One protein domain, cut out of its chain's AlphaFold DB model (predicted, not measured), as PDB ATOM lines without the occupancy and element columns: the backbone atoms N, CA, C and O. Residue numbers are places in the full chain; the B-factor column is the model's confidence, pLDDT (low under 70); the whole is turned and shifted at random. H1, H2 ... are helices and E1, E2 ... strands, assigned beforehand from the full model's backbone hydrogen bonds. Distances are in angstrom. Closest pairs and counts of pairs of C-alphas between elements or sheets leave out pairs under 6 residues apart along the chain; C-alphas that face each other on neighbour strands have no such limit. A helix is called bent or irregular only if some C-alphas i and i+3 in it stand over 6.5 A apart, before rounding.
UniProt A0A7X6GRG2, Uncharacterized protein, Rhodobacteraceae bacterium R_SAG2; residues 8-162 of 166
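Overview. This is residues 8 to 162 of the 166 residues of an uncharacterized protein of Rhodobacteraceae bacterium R_SAG2 (UniProt A0A7X6GRG2). A strongly twisted sheet, with E1 and E2 sharply bent, rolls up into a small, incompletely closed barrel: E2, E1, E6, E5 and E4 follow one another round it, and E4 comes back close to E2 without being its neighbour. H2a covers one part of it near E1, E2 and E4, H1 runs along the outside by E4 and E5, and beyond them the helical hairpin of H2b and H3 packs on H1, while on the far side from H3 a long loop reaches away, its residues 102 to 107 sticking out. The printed part has 155 residues with three named helices and seven named strands, in the order H1 E1 E2 E3 E4 E5 E6 E7 H2 H3. The class is mixed, helices and strands; the sheet is branched and mixed, with E1 and E6 its parallel pair. The whole is compact, with a radius of gyration of the C-alphas of 16.4 A, and spans 51 by 37 by 28 A.

Along the chain. Find C-alpha 8 at (-1.417, 22.346, -33.816); from there H1 runs through residues 8 to 26 over 28.0 A. It is neither bent nor irregular, but only just: C-alphas 8 and 11 are 6.3 A apart. Look next at C-alpha 38, at (23.974, 7.943, -44.704), where E1, residues 38 to 47, starts its 22.4 A and bends by 85 degrees at residue 41. E2, residues 50 to 58, covers 23.5 A and bends by 62 degrees at residue 55. Four short strands follow: E3 at 66 to 69, E4 at 73 to 76, E5 at 82 to 85 and E6 at 89 to 92. E7 is residues 120 to 123. H2, residues 125 to 145, was assigned as one helix by its hydrogen bonds but is bent, with C-alphas 133 and 136 7.4 A apart; its arms are H2a, 125 to 133, 11.9 A, and H2b, 136 to 145, 14.2 A. H3, residues 149 to 159, runs 15.1 A to C-alpha 159 at (19.930, 33.720, -34.079).

Arrangement. Start at E1, which has three neighbours: E2 on one side, E6 and E7 on the other. E1, E2 and E3 form a meander, each strand the antiparallel neighbour of the one before, and so do E4, E5 and E6. Look for N 43 and O 54 at 2.8 A between E1 and E2, N 57 and O 66 at 2.8 A between E2 and E3, N 84 and O 75 at 2.8 A between E4 and E5, and N 83 and O 90 at 2.9 A between E5 and E6. E6 is parallel to E1, with N 39 and O 91 at 2.8 A; E7 is antiparallel to it, with N 46 and O 121 at 2.8 A. The closest C-alphas of E2 and E4, Tyr 52 and Leu 73, are 4.8 A apart. H1 is on the sheet at a height of 7.8 A, over E5 and along it at 4 degrees on the local plane. H2a is on the sheet at a height of 7.5 A, only just over E4 with 3 of its C-alphas falling there, and slantwise at 55 degrees on the local plane. H1, H2b and H3 form an up-and-down bundle, each running against the one before. H2b and H3, a helical hairpin, touch at Ala 140 and Ala 152, whose C-alphas are the closest at 4.2 A, with a shallow tilt of 16 degrees. H1 touches H3 with residues 14 to 22 alone, closest at the C-alphas of Phe 14 and Ser 151, 6.3 A. H1 and H2b only just touch, with 3 pairs of C-alphas within 8 A, the closest being Phe 14 and Leu 139 at 7.3 A. In H2a, H2b and H3 every O i to N i+4 pair is within hydrogen-bond range; in H1, 14 of 15 are.

Size, cuts and confidence. The two C-alphas farthest apart, those of Pro 105 and Ser 150, are 52.3 A apart. The printed part has no cut. The long links are H1 to E1, with 11 residues, and E6 to E7, with 27. In the latter, residues 115 to 116 pair antiparallel with residues 120 to 121 of E7. The mean pLDDT of the printed part is 85.6; residue 8, residues 28 to 34 and residues 98 to 119 of the model are under 70.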
ATOM      1  N   PRO A   8      -2.330  23.238 -34.554       56.75
ATOM      2  CA  PRO A   8      -1.417  22.346 -33.816       56.75
ATOM      3  C   PRO A   8      -0.048  22.135 -34.493       56.75
ATOM      4  O   PRO A   8       0.861  21.567 -33.889       56.75
ATOM      5  N   ARG A   9       0.142  22.581 -35.744       73.56
ATOM      6  CA  ARG A   9       1.386  22.339 -36.505       73.56
ATOM      7  C   ARG A   9       2.479  23.385 -36.268       73.56
ATOM      8  O   ARG A   9       3.643  23.083 -36.513       73.56
ATOM      9  N   TYR A  10       2.135  24.592 -35.810       82.81
ATOM     10  CA  TYR A  10       3.123  25.657 -35.594       82.81
ATOM     11  C   TYR A  10       3.953  25.440 -34.331       82.81
ATOM     12  O   TYR A  10       5.175  25.450 -34.430       82.81
ATOM     13  N   GLN A  11       3.317  25.144 -33.193       88.69
ATOM     14  CA  GLN A  11       4.037  24.823 -31.956       88.69
ATOM     15  C   GLN A  11       5.025  23.668 -32.179       88.69
ATOM     16  O   GLN A  11       6.219  23.819 -31.947       88.69
ATOM     17  N   GLN A  12       4.558  22.556 -32.765       90.88
ATOM     18  CA  GLN A  12       5.415  21.407 -33.082       90.88
ATOM     19  C   GLN A  12       6.569  21.762 -34.028       90.88
ATOM     20  O   GLN A  12       7.669  21.226 -33.888       90.88
ATOM     21  N   LEU A  13       6.332  22.639 -35.010       91.69
ATOM     22  CA  LEU A  13       7.386  23.122 -35.898       91.69
ATOM     23  C   LEU A  13       8.434  23.923 -35.118       91.69
ATOM     24  O   LEU A  13       9.625  23.689 -35.321       91.69
ATOM     25  N   PHE A  14       8.017  24.850 -34.253       95.44
ATOM     26  CA  PHE A  14       8.941  25.668 -33.472       95.44
ATOM     27  C   PHE A  14       9.735  24.829 -32.478       95.44
ATOM     28  O   PHE A  14      10.958  24.935 -32.465       95.44
ATOM     29  N   ASP A  15       9.083  23.926 -31.748       95.19
ATOM     30  CA  ASP A  15       9.746  23.049 -30.779       95.19
ATOM     31  C   ASP A  15      10.801  22.170 -31.455       95.19
ATOM     32  O   ASP A  15      11.959  22.139 -31.037       95.19
ATOM     33  N   ARG A  16      10.447  21.524 -32.576       94.75
ATOM     34  CA  ARG A  16      11.403  20.721 -33.356       94.75
ATOM     35  C   ARG A  16      12.541  21.559 -33.923       94.75
ATOM     36  O   ARG A  16      13.670  21.083 -33.983       94.75
ATOM     37  N   SER A  17      12.257  22.792 -34.339       96.06
ATOM     38  CA  SER A  17      13.288  23.697 -34.851       96.06
ATOM     39  C   SER A  17      14.260  24.097 -33.746       96.06
ATOM     40  O   SER A  17      15.464  24.024 -33.958       96.06
ATOM     41  N   ILE A  18      13.760  24.456 -32.561       97.31
ATOM     42  CA  ILE A  18      14.579  24.810 -31.394       97.31
ATOM     43  C   ILE A  18      15.488  23.641 -31.008       97.31
ATOM     44  O   ILE A  18      16.688  23.844 -30.833       97.31
ATOM     45  N   ILE A  19      14.945  22.422 -30.934       95.56
ATOM     46  CA  ILE A  19      15.729  21.210 -30.651       95.56
ATOM     47  C   ILE A  19      16.821  21.016 -31.709       95.56
ATOM     48  O   ILE A  19      17.982  20.811 -31.368       95.56
ATOM     49  N   ALA A  20      16.476  21.114 -32.995       95.12
ATOM     50  CA  ALA A  20      17.436  20.892 -34.071       95.12
ATOM     51  C   ALA A  20      18.531  21.972 -34.137       95.12
ATOM     52  O   ALA A  20      19.683  21.640 -34.407       95.12
ATOM     53  N   PHE A  21      18.205  23.242 -33.877       96.50
ATOM     54  CA  PHE A  21      19.204  24.311 -33.798       96.50
ATOM     55  C   PHE A  21      20.149  24.122 -32.617       96.50
ATOM     56  O   PHE A  21      21.352  24.289 -32.789       96.50
ATOM     57  N   ARG A  22      19.631  23.749 -31.440       94.88
ATOM     58  CA  ARG A  22      20.464  23.462 -30.264       94.88
ATOM     59  C   ARG A  22      21.422  22.308 -30.529       94.88
ATOM     60  O   ARG A  22      22.616  22.493 -30.358       94.88
ATOM     61  N   ALA A  23      20.926  21.203 -31.085       92.12
ATOM     62  CA  ALA A  23      21.774  20.080 -31.478       92.12
ATOM     63  C   ALA A  23      22.883  20.500 -32.464       92.12
ATOM     64  O   ALA A  23      24.014  20.045 -32.361       92.12
ATOM     65  N   ALA A  24      22.580  21.391 -33.415       93.12
ATOM     66  CA  ALA A  24      23.589  21.908 -34.340       93.12
ATOM     67  C   ALA A  24      24.599  22.864 -33.676       93.12
ATOM     68  O   ALA A  24      25.763  22.849 -34.057       93.12
ATOM     69  N   LEU A  25      24.175  23.683 -32.706       93.12
ATOM     70  CA  LEU A  25      25.059  24.576 -31.942       93.12
ATOM     71  C   LEU A  25      25.972  23.817 -30.977       93.12
ATOM     72  O   LEU A  25      27.111  24.218 -30.778       93.12
ATOM     73  N   GLU A  26      25.469  22.742 -30.378       89.62
ATOM     74  CA  GLU A  26      26.238  21.877 -29.481       89.62
ATOM     75  C   GLU A  26      27.337  21.110 -30.223       89.62
ATOM     76  O   GLU A  26      28.282  20.645 -29.594       89.62
ATOM     77  N   GLY A  27      27.222  20.959 -31.548       77.88
ATOM     78  CA  GLY A  27      28.177  20.186 -32.340       77.88
ATOM     79  C   GLY A  27      28.186  18.698 -31.983       77.88
ATOM     80  O   GLY A  27      29.090  17.984 -32.404       77.88
ATOM     81  N   SER A  28      27.183  18.224 -31.235       64.38
ATOM     82  CA  SER A  28      26.934  16.821 -30.912       64.38
ATOM     83  C   SER A  28      26.454  16.100 -32.173       64.38
ATOM     84  O   SER A  28      25.283  15.759 -32.372       64.38
ATOM     85  N   VAL A  29      27.401  15.941 -33.088       66.00
ATOM     86  CA  VAL A  29      27.310  15.034 -34.209       66.00
ATOM     87  C   VAL A  29      27.324  13.636 -33.612       66.00
ATOM     88  O   VAL A  29      28.167  13.314 -32.778       66.00
ATOM     89  N   ALA A  30      26.363  12.813 -34.008       58.66
ATOM     90  CA  ALA A  30      26.320  11.417 -33.611       58.66
ATOM     91  C   ALA A  30      27.402  10.635 -34.384       58.66
ATOM     92  O   ALA A  30      27.082   9.780 -35.203       58.66
ATOM     93  N   GLU A  31      28.681  10.991 -34.204       53.38
ATOM     94  CA  GLU A  31      29.795  10.368 -34.933       53.38
ATOM     95  C   GLU A  31      29.851   8.847 -34.692       53.38
ATOM     96  O   GLU A  31      30.268   8.125 -35.596       53.38
ATOM     97  N   ASP A  32      29.290   8.387 -33.562       50.31
ATOM     98  CA  ASP A  32      29.287   6.998 -33.078       50.31
ATOM     99  C   ASP A  32      27.894   6.341 -32.957       50.31
ATOM    100  O   ASP A  32      27.769   5.275 -32.359       50.31
ATOM    101  N   ASP A  33      26.827   6.941 -33.494       65.50
ATOM    102  CA  ASP A  33      25.522   6.262 -33.510       65.50
ATOM    103  C   ASP A  33      25.417   5.404 -34.778       65.50
ATOM    104  O   ASP A  33      25.247   5.941 -35.881       65.50
ATOM    105  N   GLU A  34      25.543   4.080 -34.613       64.75
ATOM    106  CA  GLU A  34      25.361   3.079 -35.674       64.75
ATOM    107  C   GLU A  34      24.023   3.249 -36.408       64.75
ATOM    108  O   GLU A  34      23.927   2.859 -37.569       64.75
ATOM    109  N   ASP A  35      23.026   3.907 -35.803       75.62
ATOM    110  CA  ASP A  35      21.720   4.178 -36.409       75.62
ATOM    111  C   ASP A  35      21.670   5.483 -37.231       75.62
ATOM    112  O   ASP A  35      20.599   5.881 -37.717       75.62
ATOM    113  N   THR A  36      22.791   6.196 -37.400       89.00
ATOM    114  CA  THR A  36      22.790   7.435 -38.189       89.00
ATOM    115  C   THR A  36      22.727   7.131 -39.690       89.00
ATOM    116  O   THR A  36      23.666   6.550 -40.237       89.00
ATOM    117  N   PRO A  37      21.670   7.570 -40.404       93.50
ATOM    118  CA  PRO A  37      21.535   7.299 -41.830       93.50
ATOM    119  C   PRO A  37      22.597   8.025 -42.661       93.50
ATOM    120  O   PRO A  37      22.850   9.220 -42.452       93.50
ATOM    121  N   SER A  38      23.141   7.334 -43.661       95.06
ATOM    122  CA  SER A  38      23.974   7.943 -44.704       95.06
ATOM    123  C   SER A  38      23.101   8.454 -45.846       95.06
ATOM    124  O   SER A  38      22.071   7.865 -46.172       95.06
ATOM    125  N   LEU A  39      23.504   9.568 -46.455       95.75
ATOM    126  CA  LEU A  39      22.850  10.155 -47.618       95.75
ATOM    127  C   LEU A  39      23.879  10.389 -48.728       95.75
ATOM    128  O   LEU A  39      24.746  11.258 -48.612       95.75
ATOM    129  N   ASP A  40      23.746   9.634 -49.815       95.44
ATOM    130  CA  ASP A  40      24.620   9.686 -50.985       95.44
ATOM    131  C   ASP A  40      23.910  10.278 -52.209       95.44
ATOM    132  O   ASP A  40      22.678  10.339 -52.292       95.44
ATOM    133  N   GLY A  41      24.699  10.776 -53.162       92.38
ATOM    134  CA  GLY A  41      24.196  11.408 -54.378       92.38
ATOM    135  C   GLY A  41      23.226  12.553 -54.082       92.38
ATOM    136  O   GLY A  41      22.212  12.705 -54.771       92.38
ATOM    137  N   TYR A  42      23.501  13.346 -53.043       93.00
ATOM    138  CA  TYR A  42      22.528  14.302 -52.526       93.00
ATOM    139  C   TYR A  42      22.570  15.668 -53.223       93.00
ATOM    140  O   TYR A  42      23.605  16.131 -53.703       93.00
ATOM    141  N   LEU A  43      21.424  16.348 -53.229       92.12
ATOM    142  CA  LEU A  43      21.236  17.727 -53.678       92.12
ATOM    143  C   LEU A  43      20.613  18.559 -52.558       92.12
ATOM    144  O   LEU A  43      19.711  18.091 -51.864       92.12
ATOM    145  N   HIS A  44      21.038  19.818 -52.427       93.06
ATOM    146  CA  HIS A  44      20.320  20.797 -51.610       93.06
ATOM    147  C   HIS A  44      19.137  21.310 -52.416       93.06
ATOM    148  O   HIS A  44      19.331  21.871 -53.486       93.06
ATOM    149  N   VAL A  45      17.922  21.129 -51.920       91.50
ATOM    150  CA  VAL A  45      16.695  21.480 -52.632       91.50
ATOM    151  C   VAL A  45      16.044  22.660 -51.934       91.50
ATOM    152  O   VAL A  45      15.639  22.555 -50.778       91.50
ATOM    153  N   LEU A  46      15.948  23.789 -52.630       90.44
ATOM    154  CA  LEU A  46      15.211  24.961 -52.180       90.44
ATOM    155  C   LEU A  46      13.773  24.884 -52.698       90.44
ATOM    156  O   LEU A  46      13.554  24.886 -53.905       90.44
ATOM    157  N   GLN A  47      12.803  24.856 -51.788       87.94
ATOM    158  CA  GLN A  47      11.374  24.904 -52.102       87.94
ATOM    159  C   GLN A  47      10.742  26.067 -51.327       87.94
ATOM    160  O   GLN A  47      10.615  26.048 -50.094       87.94
ATOM    161  N   GLY A  48      10.400  27.144 -52.038       85.94
ATOM    162  CA  GLY A  48      10.044  28.419 -51.415       85.94
ATOM    163  C   GLY A  48      11.200  28.974 -50.569       85.94
ATOM    164  O   GLY A  48      12.255  29.304 -51.097       85.94
ATOM    165  N   ARG A  49      11.010  29.076 -49.244       84.12
ATOM    166  CA  ARG A  49      12.046  29.516 -48.277       84.12
ATOM    167  C   ARG A  49      12.635  28.373 -47.445       84.12
ATOM    168  O   ARG A  49      13.274  28.615 -46.425       84.12
ATOM    169  N   LYS A  50      12.327  27.124 -47.792       88.31
ATOM    170  CA  LYS A  50      12.736  25.946 -47.022       88.31
ATOM    171  C   LYS A  50      13.773  25.168 -47.810       88.31
ATOM    172  O   LYS A  50      13.626  24.992 -49.016       88.31
ATOM    173  N   LEU A  51      14.793  24.700 -47.105       94.25
ATOM    174  CA  LEU A  51      15.791  23.800 -47.653       94.25
ATOM    175  C   LEU A  51      15.518  22.374 -47.224       94.25
ATOM    176  O   LEU A  51      15.057  22.125 -46.110       94.25
ATOM    177  N   TYR A  52      15.879  21.458 -48.103       94.25
ATOM    178  CA  TYR A  52      15.831  20.023 -47.908       94.25
ATOM    179  C   TYR A  52      17.074  19.405 -48.546       94.25
ATOM    180  O   TYR A  52      17.743  20.036 -49.364       94.25
ATOM    181  N   LEU A  53      17.366  18.164 -48.191       94.75
ATOM    182  CA  LEU A  53      18.260  17.306 -48.961       94.75
ATOM    183  C   LEU A  53      17.445  16.239 -49.675       94.75
ATOM    184  O   LEU A  53      16.560  15.645 -49.055       94.75
ATOM    185  N   SER A  54      17.766  15.984 -50.940       92.88
ATOM    186  CA  SER A  54      17.255  14.832 -51.680       92.88
ATOM    187  C   SER A  54      18.411  13.985 -52.182       92.88
ATOM    188  O   SER A  54      19.338  14.534 -52.769       92.88
ATOM    189  N   GLY A  55      18.366  12.681 -51.933       93.00
ATOM    190  CA  GLY A  55      19.446  11.745 -52.242       93.00
ATOM    191  C   GLY A  55      19.057  10.311 -51.894       93.00
ATOM    192  O   GLY A  55      17.948  10.073 -51.406       93.00
ATOM    193  N   TRP A  56      19.968   9.379 -52.156       95.06
ATOM    194  CA  TRP A  56      19.834   7.977 -51.775       95.06
ATOM    195  C   TRP A  56      20.195   7.819 -50.299       95.06
ATOM    196  O   TRP A  56      21.305   8.163 -49.902       95.06
ATOM    197  N   VAL A  57      19.257   7.349 -49.483       95.56
ATOM    198  CA  VAL A  57      19.484   7.086 -48.063       95.56
ATOM    199  C   VAL A  57      19.775   5.611 -47.846       95.56
ATOM    200  O   VAL A  57      19.128   4.767 -48.462       95.56
ATOM    201  N   THR A  58      20.700   5.315 -46.941       94.88
ATOM    202  CA  THR A  58      20.914   3.970 -46.401       94.88
ATOM    203  C   THR A  58      20.832   3.987 -44.882       94.88
ATOM    204  O   THR A  58      21.015   5.036 -44.253       94.88
ATOM    205  N   ASN A  59      20.522   2.830 -44.288       91.00
ATOM    206  CA  ASN A  59      20.441   2.659 -42.831       91.00
ATOM    207  C   ASN A  59      19.460   3.646 -42.156       91.00
ATOM    208  O   ASN A  59      19.714   4.211 -41.093       91.00
ATOM    209  N   HIS A  60      18.333   3.933 -42.814       87.88
ATOM    210  CA  HIS A  60      17.334   4.840 -42.265       87.88
ATOM    211  C   HIS A  60      16.359   4.073 -41.357       87.88
ATOM    212  O   HIS A  60      15.651   3.189 -41.833       87.88
ATOM    213  N   PRO A  61      16.143   4.474 -40.091       84.75
ATOM    214  CA  PRO A  61      15.376   3.681 -39.116       84.75
ATOM    215  C   PRO A  61      13.861   3.601 -39.398       84.75
ATOM    216  O   PRO A  61      13.083   3.143 -38.568       84.75
ATOM    217  N   ARG A  62      13.394   4.125 -40.536       85.31
ATOM    218  CA  ARG A  62      11.981   4.074 -40.966       85.31
ATOM    219  C   ARG A  62      11.787   3.743 -42.442       85.31
ATOM    220  O   ARG A  62      10.644   3.641 -42.876       85.31
ATOM    221  N   HIS A  63      12.864   3.700 -43.220       80.00
ATOM    222  CA  HIS A  63      12.796   3.523 -44.666       80.00
ATOM    223  C   HIS A  63      13.871   2.523 -45.060       80.00
ATOM    224  O   HIS A  63      14.989   2.620 -44.568       80.00
ATOM    225  N   GLU A  64      13.525   1.598 -45.945       90.19
ATOM    226  CA  GLU A  64      14.526   0.820 -46.668       90.19
ATOM    227  C   GLU A  64      15.402   1.755 -47.513       90.19
ATOM    228  O   GLU A  64      15.057   2.924 -47.731       90.19
ATOM    229  N   ASP A  65      16.525   1.232 -47.995       94.44
ATOM    230  CA  ASP A  65      17.446   1.974 -48.846       94.44
ATOM    231  C   ASP A  65      16.717   2.506 -50.087       94.44
ATOM    232  O   ASP A  65      16.173   1.750 -50.899       94.44
ATOM    233  N   THR A  66      16.630   3.831 -50.208       94.00
ATOM    234  CA  THR A  66      15.780   4.465 -51.222       94.00
ATOM    235  C   THR A  66      16.117   5.935 -51.445       94.00
ATOM    236  O   THR A  66      16.856   6.554 -50.683       94.00
ATOM    237  N   ILE A  67      15.532   6.542 -52.479       90.50
ATOM    238  CA  ILE A  67      15.606   7.991 -52.681       90.50
ATOM    239  C   ILE A  67      14.586   8.675 -51.773       90.50
ATOM    240  O   ILE A  67      13.386   8.418 -51.866       90.50
ATOM    241  N   ILE A  68      15.051   9.613 -50.951       91.25
ATOM    242  CA  ILE A  68      14.181  10.426 -50.099       91.25
ATOM    243  C   ILE A  68      14.322  11.916 -50.397       91.25
ATOM    244  O   ILE A  68      15.306  12.386 -50.971       91.25
ATOM    245  N   CYS A  69      13.330  12.674 -49.939       91.69
ATOM    246  CA  CYS A  69      13.496  14.073 -49.582       91.69
ATOM    247  C   CYS A  69      13.408  14.158 -48.056       91.69
ATOM    248  O   CYS A  69      12.445  13.690 -47.446       91.69
ATOM    249  N   THR A  70      14.447  14.691 -47.428       93.50
ATOM    250  CA  THR A  70      14.553  14.775 -45.969       93.50
ATOM    251  C   THR A  70      13.528  15.748 -45.376       93.50
ATOM    252  O   THR A  70      12.879  16.523 -46.076       93.50
ATOM    253  N   SER A  71      13.379  15.757 -44.045       93.12
ATOM    254  CA  SER A  71      12.748  16.902 -43.372       93.12
ATOM    255  C   SER A  71      13.600  18.166 -43.539       93.12
ATOM    256  O   SER A  71      14.778  18.062 -43.862       93.12
ATOM    257  N   MET A  72      13.027  19.345 -43.270       94.31
ATOM    258  CA  MET A  72      13.706  20.632 -43.470       94.31
ATOM    259  C   MET A  72      15.143  20.622 -42.927       94.31
ATOM    260  O   MET A  72      15.371  20.299 -41.756       94.31
ATOM    261  N   LEU A  73      16.084  20.964 -43.802       96.25
ATOM    262  CA  LEU A  73      17.502  21.099 -43.517       96.25
ATOM    263  C   LEU A  73      17.721  22.318 -42.618       96.25
ATOM    264  O   LEU A  73      17.215  23.408 -42.894       96.25
ATOM    265  N   ILE A  74      18.460  22.105 -41.534       95.88
ATOM    266  CA  ILE A  74      18.773  23.115 -40.522       95.88
ATOM    267  C   ILE A  74      20.221  23.559 -40.666       95.88
ATOM    268  O   ILE A  74      20.489  24.757 -40.704       95.88
ATOM    269  N   HIS A  75      21.142  22.604 -40.774       95.62
ATOM    270  CA  HIS A  75      22.568  22.880 -40.836       95.62
ATOM    271  C   HIS A  75      23.309  21.812 -41.634       95.62
ATOM    272  O   HIS A  75      22.906  20.652 -41.648       95.62
ATOM    273  N   VAL A  76      24.412  22.216 -42.253       94.94
ATOM    274  CA  VAL A  76      25.441  21.330 -42.798       94.94
ATOM    275  C   VAL A  76      26.755  21.782 -42.183       94.94
ATOM    276  O   VAL A  76      27.056  22.979 -42.249       94.94
ATOM    277  N   THR A  77      27.508  20.848 -41.603       92.88
ATOM    278  CA  THR A  77      28.787  21.136 -40.941       92.88
ATOM    279  C   THR A  77      29.780  21.795 -41.897       92.88
ATOM    280  O   THR A  77      29.641  21.749 -43.128       92.88
ATOM    281  N   HIS A  78      30.796  22.458 -41.339       89.88
ATOM    282  CA  HIS A  78      31.763  23.200 -42.145       89.88
ATOM    283  C   HIS A  78      32.479  22.305 -43.173       89.88
ATOM    284  O   HIS A  78      32.612  22.701 -44.332       89.88
ATOM    285  N   ASP A  79      32.850  21.095 -42.757       90.75
ATOM    286  CA  ASP A  79      33.484  20.045 -43.563       90.75
ATOM    287  C   ASP A  79      32.526  19.299 -44.512       90.75
ATOM    288  O   ASP A  79      32.965  18.436 -45.266       90.75
ATOM    289  N   ALA A  80      31.231  19.635 -44.485       91.12
ATOM    290  CA  ALA A  80      30.174  19.000 -45.264       91.12
ATOM    291  C   ALA A  80      30.042  17.477 -45.067       91.12
ATOM    292  O   ALA A  80      29.499  16.805 -45.941       91.12
ATOM    293  N   ARG A  81      30.485  16.940 -43.921       92.94
ATOM    294  CA  ARG A  81      30.323  15.516 -43.573       92.94
ATOM    295  C   ARG A  81      28.987  15.195 -42.916       92.94
ATOM    296  O   ARG A  81      28.559  14.047 -42.943       92.94
ATOM    297  N   TRP A  82      28.308  16.193 -42.351       94.44
ATOM    298  CA  TRP A  82      27.081  15.969 -41.595       94.44
ATOM    299  C   TRP A  82      26.012  17.007 -41.907       94.44
ATOM    300  O   TRP A  82      26.290  18.199 -42.062       94.44
ATOM    301  N   ALA A  83      24.759  16.556 -41.938       95.31
ATOM    302  CA  ALA A  83      23.592  17.417 -42.058       95.31
ATOM    303  C   ALA A  83      22.650  17.243 -40.871       95.31
ATOM    304  O   ALA A  83      22.138  16.151 -40.624       95.31
ATOM    305  N   ARG A  84      22.330  18.345 -40.190       95.31
ATOM    306  CA  ARG A  84      21.225  18.400 -39.233       95.31
ATOM    307  C   ARG A  84      19.948  18.779 -39.960       95.31
ATOM    308  O   ARG A  84      19.840  19.861 -40.535       95.31
ATOM    309  N   THR A  85      18.940  17.926 -39.868       95.31
ATOM    310  CA  THR A  85      17.566  18.224 -40.295       95.31
ATOM    311  C   THR A  85      16.676  18.458 -39.073       95.31
ATOM    312  O   THR A  85      17.101  18.249 -37.934       95.31
ATOM    313  N   LEU A  86      15.411  18.845 -39.271       93.94
ATOM    314  CA  LEU A  86      14.445  18.913 -38.166       93.94
ATOM    315  C   LEU A  86      14.361  17.602 -37.376       93.94
ATOM    316  O   LEU A  86      14.161  17.626 -36.166       93.94
ATOM    317  N   SER A  87      14.498  16.465 -38.057       91.38
ATOM    318  CA  SER A  87      14.231  15.161 -37.450       91.38
ATOM    319  C   SER A  87      15.482  14.473 -36.913       91.38
ATOM    320  O   SER A  87      15.392  13.806 -35.890       91.38
ATOM    321  N   ARG A  88      16.626  14.589 -37.598       91.75
ATOM    322  CA  ARG A  88      17.863  13.861 -37.254       91.75
ATOM    323  C   ARG A  88      19.100  14.391 -37.968       91.75
ATOM    324  O   ARG A  88      18.983  15.231 -38.866       91.75
ATOM    325  N   TRP A  89      20.242  13.861 -37.556       94.19
ATOM    326  CA  TRP A  89      21.498  13.935 -38.285       94.19
ATOM    327  C   TRP A  89      21.529  12.922 -39.434       94.19
ATOM    328  O   TRP A  89      20.879  11.882 -39.361       94.19
ATOM    329  N   TYR A  90      22.254  13.271 -40.490       94.38
ATOM    330  CA  TYR A  90      22.624  12.392 -41.594       94.38
ATOM    331  C   TYR A  90      24.127  12.502 -41.810       94.38
ATOM    332  O   TYR A  90      24.653  13.623 -41.795       94.38
ATOM    333  N   ARG A  91      24.784  11.369 -42.066       94.69
ATOM    334  CA  ARG A  91      26.132  11.344 -42.633       94.69
ATOM    335  C   ARG A  91      26.025  11.657 -44.123       94.69
ATOM    336  O   ARG A  91      25.185  11.096 -44.821       94.69
ATOM    337  N   LEU A  92      26.811  12.612 -44.595       94.94
ATOM    338  CA  LEU A  92      26.828  13.022 -45.992       94.94
ATOM    339  C   LEU A  92      27.973  12.316 -46.708       94.94
ATOM    340  O   LEU A  92      29.129  12.487 -46.336       94.94
ATOM    341  N   GLU A  93      27.627  11.566 -47.749       94.81
ATOM    342  CA  GLU A  93      28.598  10.911 -48.622       94.81
ATOM    343  C   GLU A  93      28.913  11.841 -49.810       94.81
ATOM    344  O   GLU A  93      29.340  12.988 -49.631       94.81
ATOM    345  N   THR A  94      28.667  11.412 -51.051       91.62
ATOM    346  CA  THR A  94      29.015  12.200 -52.232       91.62
ATOM    347  C   THR A  94      27.875  13.149 -52.615       91.62
ATOM    348  O   THR A  94      26.747  12.709 -52.851       91.62
ATOM    349  N   PRO A  95      28.116  14.468 -52.759       90.81
ATOM    350  CA  PRO A  95      27.118  15.353 -53.345       90.81
ATOM    351  C   PRO A  95      26.916  14.997 -54.821       90.81
ATOM    352  O   PRO A  95      27.878  14.778 -55.565       90.81
ATOM    353  N   ARG A  96      25.668  15.006 -55.291       84.88
ATOM    354  CA  ARG A  96      25.381  14.779 -56.708       84.88
ATOM    355  C   ARG A  96      25.921  15.930 -57.539       84.88
ATOM    356  O   ARG A  96      25.481  17.074 -57.430       84.88
ATOM    357  N   ARG A  97      26.863  15.599 -58.416       74.88
ATOM    358  CA  ARG A  97      27.356  16.510 -59.446       74.88
ATOM    359  C   ARG A  97      26.401  16.467 -60.626       74.88
ATOM    360  O   ARG A  97      26.049  15.396 -61.110       74.88
ATOM    361  N   ILE A  98      25.972  17.641 -61.063       67.19
ATOM    362  CA  ILE A  98      25.144  17.777 -62.254       67.19
ATOM    363  C   ILE A  98      26.036  18.349 -63.324       67.19
ATOM    364  O   ILE A  98      26.514  19.482 -63.208       67.19
ATOM    365  N   ASP A  99      26.282  17.515 -64.322       64.00
ATOM    366  CA  ASP A  99      26.969  17.927 -65.521       64.00
ATOM    367  C   ASP A  99      26.001  18.738 -66.383       64.00
ATOM    368  O   ASP A  99      25.062  18.217 -66.980       64.00
ATOM    369  N   THR A 100      26.194  20.051 -66.373       57.34
ATOM    370  CA  THR A 100      25.423  21.009 -67.166       57.34
ATOM    371  C   THR A 100      26.130  21.370 -68.472       57.34
ATOM    372  O   THR A 100      25.583  22.158 -69.244       57.34
ATOM    373  N   SER A 101      27.303  20.782 -68.752       60.72
ATOM    374  CA  SER A 101      28.098  21.072 -69.956       60.72
ATOM    375  C   SER A 101      27.336  20.785 -71.249       60.72
ATOM    376  O   SER A 101      27.532  21.470 -72.247       60.72
ATOM    377  N   GLN A 102      26.404  19.829 -71.222       55.88
ATOM    378  CA  GLN A 102      25.570  19.513 -72.382       55.88
ATOM    379  C   GLN A 102      24.424  20.505 -72.615       55.88
ATOM    380  O   GLN A 102      23.900  20.575 -73.722       55.88
ATOM    381  N   VAL A 103      24.024  21.270 -71.595       56.19
ATOM    382  CA  VAL A 103      22.903  22.225 -71.679       56.19
ATOM    383  C   VAL A 103      23.409  23.650 -71.916       56.19
ATOM    384  O   VAL A 103      22.762  24.429 -72.608       56.19
ATOM    385  N   PHE A 104      24.588  23.981 -71.385       58.09
ATOM    386  CA  PHE A 104      25.239  25.279 -71.556       58.09
ATOM    387  C   PHE A 104      26.722  25.075 -71.910       58.09
ATOM    388  O   PHE A 104      27.587  25.266 -71.057       58.09
ATOM    389  N   PRO A 105      27.042  24.685 -73.156       57.62
ATOM    390  CA  PRO A 105      28.407  24.322 -73.553       57.62
ATOM    391  C   PRO A 105      29.413  25.478 -73.448       57.62
ATOM    392  O   PRO A 105      30.612  25.245 -73.335       57.62
ATOM    393  N   GLU A 106      28.933  26.724 -73.444       57.19
ATOM    394  CA  GLU A 106      29.767  27.931 -73.381       57.19
ATOM    395  C   GLU A 106      29.982  28.460 -71.956       57.19
ATOM    396  O   GLU A 106      30.765  29.386 -71.744       57.19
ATOM    397  N   VAL A 107      29.306  27.885 -70.954       54.88
ATOM    398  CA  VAL A 107      29.399  28.336 -69.564       54.88
ATOM    399  C   VAL A 107      29.737  27.143 -68.676       54.88
ATOM    400  O   VAL A 107      29.019  26.151 -68.644       54.88
ATOM    401  N   SER A 108      30.807  27.241 -67.883       52.00
ATOM    402  CA  SER A 108      31.099  26.259 -66.829       52.00
ATOM    403  C   SER A 108      30.092  26.406 -65.678       52.00
ATOM    404  O   SER A 108      30.408  26.945 -64.618       52.00
ATOM    405  N   VAL A 109      28.857  25.944 -65.885       51.91
ATOM    406  CA  VAL A 109      27.754  25.960 -64.906       51.91
ATOM    407  C   VAL A 109      27.635  24.650 -64.132       51.91
ATOM    408  O   VAL A 109      26.548  24.315 -63.646       51.91
ATOM    409  N   SER A 110      28.714  23.874 -64.006       47.50
ATOM    410  CA  SER A 110      28.708  22.695 -63.136       47.50
ATOM    411  C   SER A 110      28.142  23.119 -61.772       47.50
ATOM    412  O   SER A 110      28.642  24.060 -61.153       47.50
ATOM    413  N   SER A 111      27.050  22.478 -61.327       50.38
ATOM    414  CA  SER A 111      26.250  22.803 -60.116       50.38
ATOM    415  C   SER A 111      25.008  23.717 -60.236       50.38
ATOM    416  O   SER A 111      24.461  24.080 -59.192       50.38
ATOM    417  N   TYR A 112      24.509  24.091 -61.420       52.47
ATOM    418  CA  TYR A 112      23.287  24.921 -61.501       52.47
ATOM    419  C   TYR A 112      21.967  24.127 -61.564       52.47
ATOM    420  O   TYR A 112      21.702  23.398 -62.512       52.47
ATOM    421  N   CYS A 113      21.130  24.345 -60.541       59.22
ATOM    422  CA  CYS A 113      19.661  24.365 -60.558       59.22
ATOM    423  C   CYS A 113      18.917  23.345 -61.432       59.22
ATOM    424  O   CYS A 113      18.114  23.756 -62.270       59.22
ATOM    425  N   PRO A 114      19.059  22.026 -61.194       59.53
ATOM    426  CA  PRO A 114      18.047  21.089 -61.667       59.53
ATOM    427  C   PRO A 114      16.703  21.411 -61.001       59.53
ATOM    428  O   PRO A 114      16.626  21.665 -59.795       59.53
ATOM    429  N   THR A 115      15.621  21.338 -61.760       56.53
ATOM    430  CA  THR A 115      14.294  21.185 -61.167       56.53
ATOM    431  C   THR A 115      14.177  19.766 -60.622       56.53
ATOM    432  O   THR A 115      14.308  18.802 -61.376       56.53
ATOM    433  N   ILE A 116      13.932  19.630 -59.321       55.88
ATOM    434  CA  ILE A 116      13.544  18.357 -58.708       55.88
ATOM    435  C   ILE A 116      12.036  18.441 -58.478       55.88
ATOM    436  O   ILE A 116      11.556  19.459 -57.981       55.88
ATOM    437  N   GLY A 117      11.288  17.418 -58.908       54.09
ATOM    438  CA  GLY A 117       9.819  17.421 -58.923       54.09
ATOM    439  C   GLY A 117       9.165  17.991 -57.652       54.09
ATOM    440  O   GLY A 117       9.664  17.776 -56.550       54.09
ATOM    441  N   LEU A 118       8.033  18.687 -57.849       51.12
ATOM    442  CA  LEU A 118       7.255  19.478 -56.871       51.12
ATOM    443  C   LEU A 118       7.948  20.775 -56.396       51.12
ATOM    444  O   LEU A 118       8.209  20.966 -55.210       51.12
ATOM    445  N   ASP A 119       8.180  21.704 -57.328       69.56
ATOM    446  CA  ASP A 119       8.558  23.115 -57.085       69.56
ATOM    447  C   ASP A 119       9.932  23.362 -56.426       69.56
ATOM    448  O   ASP A 119      10.208  24.464 -55.943       69.56
ATOM    449  N   GLY A 120      10.802  22.348 -56.380       74.44
ATOM    450  CA  GLY A 120      12.133  22.435 -55.784       74.44
ATOM    451  C   GLY A 120      13.230  22.745 -56.804       74.44
ATOM    452  O   GLY A 120      13.282  22.151 -57.881       74.44
ATOM    453  N   ILE A 121      14.159  23.631 -56.445       84.19
ATOM    454  CA  ILE A 121      15.352  23.933 -57.247       84.19
ATOM    455  C   ILE A 121      16.591  23.432 -56.505       84.19
ATOM    456  O   ILE A 121      16.798  23.769 -55.339       84.19
ATOM    457  N   GLY A 122      17.427  22.639 -57.177       85.00
ATOM    458  CA  GLY A 122      18.726  22.238 -56.641       85.00
ATOM    459  C   GLY A 122      19.664  23.442 -56.511       85.00
ATOM    460  O   GLY A 122      19.918  24.128 -57.488       85.00
ATOM    461  N   VAL A 123      20.205  23.729 -55.335       86.44
ATOM    462  CA  VAL A 123      21.087  24.886 -55.125       86.44
ATOM    463  C   VAL A 123      22.486  24.459 -54.670       86.44
ATOM    464  O   VAL A 123      22.638  23.459 -53.965       86.44
ATOM    465  N   PRO A 124      23.541  25.213 -55.024       88.06
ATOM    466  CA  PRO A 124      24.870  24.988 -54.465       88.06
ATOM    467  C   PRO A 124      24.891  25.157 -52.937       88.06
ATOM    468  O   PRO A 124      24.188  26.018 -52.400       88.06
ATOM    469  N   LEU A 125      25.779  24.434 -52.239       89.94
ATOM    470  CA  LEU A 125      25.924  24.521 -50.774       89.94
ATOM    471  C   LEU A 125      26.138  25.964 -50.286       89.94
ATOM    472  O   LEU A 125      25.599  26.341 -49.252       89.94
ATOM    473  N   ARG A 126      26.861  26.807 -51.041       90.31
ATOM    474  CA  ARG A 126      27.055  28.229 -50.686       90.31
ATOM    475  C   ARG A 126      25.728  28.986 -50.557       90.31
ATOM    476  O   ARG A 126      25.546  29.748 -49.617       90.31
ATOM    477  N   VAL A 127      24.789  28.732 -51.472       90.69
ATOM    478  CA  VAL A 127      23.453  29.345 -51.461       90.69
ATOM    479  C   VAL A 127      22.626  28.730 -50.341       90.69
ATOM    480  O   VAL A 127      21.958  29.452 -49.601       90.69
ATOM    481  N   ALA A 128      22.729  27.409 -50.161       92.75
ATOM    482  CA  ALA A 128      22.067  26.732 -49.059       92.75
ATOM    483  C   ALA A 128      22.499  27.312 -47.697       92.75
ATOM    484  O   ALA A 128      21.654  27.590 -46.851       92.75
ATOM    485  N   ARG A 129      23.798  27.581 -47.498       93.81
ATOM    486  CA  ARG A 129      24.338  28.198 -46.275       93.81
ATOM    487  C   ARG A 129      23.756  29.583 -46.005       93.81
ATOM    488  O   ARG A 129      23.409  29.859 -44.861       93.81
ATOM    489  N   THR A 130      23.566  30.417 -47.029       93.06
ATOM    490  CA  THR A 130      22.899  31.720 -46.865       93.06
ATOM    491  C   THR A 130      21.470  31.562 -46.343       93.06
ATOM    492  O   THR A 130      21.080  32.249 -45.401       93.06
ATOM    493  N   VAL A 131      20.699  30.630 -46.908       93.38
ATOM    494  CA  VAL A 131      19.311  30.385 -46.480       93.38
ATOM    495  C   VAL A 131      19.263  29.767 -45.076       93.38
ATOM    496  O   VAL A 131      18.465  30.199 -44.247       93.38
ATOM    497  N   MET A 132      20.145  28.808 -44.764       95.00
ATOM    498  CA  MET A 132      20.262  28.225 -43.417       95.00
ATOM    499  C   MET A 132      20.633  29.280 -42.366       95.00
ATOM    500  O   MET A 132      20.085  29.261 -41.265       95.00
ATOM    501  N   GLY A 133      21.519  30.224 -42.699       94.88
ATOM    502  CA  GLY A 133      21.933  31.307 -41.801       94.88
ATOM    503  C   GLY A 133      20.788  32.240 -41.402       94.88
ATOM    504  O   GLY A 133      20.722  32.696 -40.269       94.88
ATOM    505  N   GLN A 134      19.828  32.472 -42.298       94.50
ATOM    506  CA  GLN A 134      18.676  33.346 -42.034       94.50
ATOM    507  C   GLN A 134      17.549  32.647 -41.256       94.50
ATOM    508  O   GLN A 134      16.590  33.292 -40.817       94.50
ATOM    509  N   ARG A 135      17.624  31.320 -41.103       94.62
ATOM    510  CA  ARG A 135      16.480  30.500 -40.703       94.62
ATOM    511  C   ARG A 135      15.977  30.738 -39.272       94.62
ATOM    512  O   ARG A 135      14.753  30.804 -39.121       94.62
ATOM    513  N   PRO A 136      16.828  30.895 -38.237       96.81
ATOM    514  CA  PRO A 136      16.347  31.209 -36.890       96.81
ATOM    515  C   PRO A 136      15.530  32.506 -36.856       96.81
ATOM    516  O   PRO A 136      14.413  32.510 -36.342       96.81
ATOM    517  N   ALA A 137      16.029  33.561 -37.508       96.69
ATOM    518  CA  ALA A 137      15.375  34.868 -37.587       96.69
ATOM    519  C   ALA A 137      13.996  34.789 -38.262       96.69
ATOM    520  O   ALA A 137      13.017  35.398 -37.823       96.69
ATOM    521  N   GLU A 138      13.894  34.021 -39.351       94.88
ATOM    522  CA  GLU A 138      12.621  33.786 -40.036       94.88
ATOM    523  C   GLU A 138      11.606  33.071 -39.151       94.88
ATOM    524  O   GLU A 138      10.434  33.454 -39.127       94.88
ATOM    525  N   LEU A 139      12.041  32.032 -38.435       95.25
ATOM    526  CA  LEU A 139      11.168  31.276 -37.546       95.25
ATOM    527  C   LEU A 139      10.775  32.099 -36.317       95.25
ATOM    528  O   LEU A 139       9.627  31.996 -35.896       95.25
ATOM    529  N   ALA A 140      11.657  32.959 -35.798       97.31
ATOM    530  CA  ALA A 140      11.338  33.894 -34.722       97.31
ATOM    531  C   ALA A 140      10.235  34.879 -35.145       97.31
ATOM    532  O   ALA A 140       9.226  35.017 -34.453       97.31
ATOM    533  N   ARG A 141      10.371  35.494 -36.331       96.12
ATOM    534  CA  ARG A 141       9.331  36.370 -36.905       96.12
ATOM    535  C   ARG A 141       8.015  35.627 -37.122       96.12
ATOM    536  O   ARG A 141       6.952  36.174 -36.841       96.12
ATOM    537  N   LEU A 142       8.073  34.387 -37.610       94.06
ATOM    538  CA  LEU A 142       6.884  33.565 -37.829       94.06
ATOM    539  C   LEU A 142       6.201  33.178 -36.510       94.06
ATOM    540  O   LEU A 142       4.977  33.204 -36.446       94.06
ATOM    541  N   ALA A 143       6.966  32.840 -35.470       95.44
ATOM    542  CA  ALA A 143       6.443  32.533 -34.142       95.44
ATOM    543  C   ALA A 143       5.728  33.747 -33.539       95.44
ATOM    544  O   ALA A 143       4.566  33.632 -33.150       95.44
ATOM    545  N   LEU A 144       6.367  34.921 -33.574       96.00
ATOM    546  CA  LEU A 144       5.778  36.172 -33.098       96.00
ATOM    547  C   LEU A 144       4.481  36.510 -33.850       96.00
ATOM    548  O   LEU A 144       3.450  36.763 -33.236       96.00
ATOM    549  N   ALA A 145       4.494  36.419 -35.185       94.00
ATOM    550  CA  ALA A 145       3.322  36.696 -36.020       94.00
ATOM    551  C   ALA A 145       2.134  35.741 -35.781       94.00
ATOM    552  O   ALA A 145       1.024  36.023 -36.233       94.00
ATOM    553  N   ASN A 146       2.354  34.609 -35.106       92.38
ATOM    554  CA  ASN A 146       1.318  33.630 -34.776       92.38
ATOM    555  C   ASN A 146       1.060  33.506 -33.258       92.38
ATOM    556  O   ASN A 146       0.355  32.583 -32.859       92.38
ATOM    557  N   GLY A 147       1.583  34.419 -32.426       94.12
ATOM    558  CA  GLY A 147       1.312  34.463 -30.980       94.12
ATOM    559  C   GLY A 147       2.109  33.462 -30.134       94.12
ATOM    560  O   GLY A 147       1.664  33.073 -29.059       94.12
ATOM    561  N   PHE A 148       3.266  33.007 -30.623       95.06
ATOM    562  CA  PHE A 148       4.159  32.084 -29.914       95.06
ATOM    563  C   PHE A 148       5.379  32.825 -29.344       95.06
ATOM    564  O   PHE A 148       6.520  32.556 -29.731       95.06
ATOM    565  N   ASP A 149       5.153  33.772 -28.427       95.81
ATOM    566  CA  ASP A 149       6.183  34.689 -27.904       95.81
ATOM    567  C   ASP A 149       7.377  33.977 -27.248       95.81
ATOM    568  O   ASP A 149       8.531  34.374 -27.430       95.81
ATOM    569  N   SER A 150       7.115  32.881 -26.528       96.62
ATOM    570  CA  SER A 150       8.168  32.068 -25.905       96.62
ATOM    571  C   SER A 150       9.097  31.456 -26.960       96.62
ATOM    572  O   SER A 150      10.315  31.645 -26.918       96.62
ATOM    573  N   SER A 151       8.527  30.805 -27.981       96.81
ATOM    574  CA  SER A 151       9.298  30.249 -29.095       96.81
ATOM    575  C   SER A 151      10.035  31.339 -29.875       96.81
ATOM    576  O   SER A 151      11.195  31.142 -30.233       96.81
ATOM    577  N   ALA A 152       9.398  32.493 -30.104       97.81
ATOM    578  CA  ALA A 152      10.016  33.632 -30.780       97.81
ATOM    579  C   ALA A 152      11.255  34.136 -30.029       97.81
ATOM    580  O   ALA A 152      12.304  34.338 -30.638       97.81
ATOM    581  N   THR A 153      11.158  34.260 -28.702       98.31
ATOM    582  CA  THR A 153      12.259  34.692 -27.831       98.31
ATOM    583  C   THR A 153      13.434  33.717 -27.888       98.31
ATOM    584  O   THR A 153      14.581  34.135 -28.052       98.31
ATOM    585  N   ILE A 154      13.163  32.409 -27.812       98.19
ATOM    586  CA  ILE A 154      14.209  31.379 -27.886       98.19
ATOM    587  C   ILE A 154      14.896  31.400 -29.258       98.19
ATOM    588  O   ILE A 154      16.123  31.364 -29.334       98.19
ATOM    589  N   LEU A 155      14.126  31.487 -30.345       98.25
ATOM    590  CA  LEU A 155      14.664  31.509 -31.708       98.25
ATOM    591  C   LEU A 155      15.485  32.776 -31.992       98.25
ATOM    592  O   LEU A 155      16.532  32.682 -32.627       98.25
ATOM    593  N   ALA A 156      15.063  33.934 -31.476       97.88
ATOM    594  CA  ALA A 156      15.826  35.181 -31.564       97.88
ATOM    595  C   ALA A 156      17.120  35.140 -30.736       97.88
ATOM    596  O   ALA A 156      18.104  35.791 -31.079       97.88
ATOM    597  N   HIS A 157      17.150  34.376 -29.640       97.88
ATOM    598  CA  HIS A 157      18.391  34.134 -28.908       97.88
ATOM    599  C   HIS A 157      19.340  33.224 -29.700       97.88
ATOM    600  O   HIS A 157      20.514  33.554 -29.834       97.88
ATOM    601  N   ILE A 158      18.824  32.134 -30.279       97.50
ATOM    602  CA  ILE A 158      19.589  31.224 -31.150       97.50
ATOM    603  C   ILE A 158      20.207  31.979 -32.331       97.50
ATOM    604  O   ILE A 158      21.371  31.755 -32.643       97.50
ATOM    605  N   GLU A 159      19.457  32.892 -32.959       96.69
ATOM    606  CA  GLU A 159      19.930  33.720 -34.079       96.69
ATOM    607  C   GLU A 159      21.265  34.417 -33.782       96.69
ATOM    608  O   GLU A 159      22.130  34.466 -34.651       96.69
ATOM    609  N   LYS A 160      21.468  34.904 -32.552       95.62
ATOM    610  CA  LYS A 160      22.685  35.637 -32.162       95.62
ATOM    611  C   LYS A 160      23.949  34.780 -32.194       95.62
ATOM    612  O   LYS A 160      25.039  35.326 -32.328       95.62
ATOM    613  N   SER A 161      23.792  33.467 -32.071       94.31
ATOM    614  CA  SER A 161      24.883  32.492 -32.084       94.31
ATOM    615  C   SER A 161      24.897  31.661 -33.371       94.31
ATOM    616  O   SER A 161      25.604  30.661 -33.440       94.31
ATOM    617  N   TRP A 162      24.090  32.032 -34.373       95.69
ATOM    618  CA  TRP A 162      23.914  31.271 -35.606       95.69
ATOM    619  C   TRP A 162      24.570  31.965 -36.813       95.69
ATOM    620  O   TRP A 162      24.426  33.179 -36.965       95.69
TER     621      TRP A 162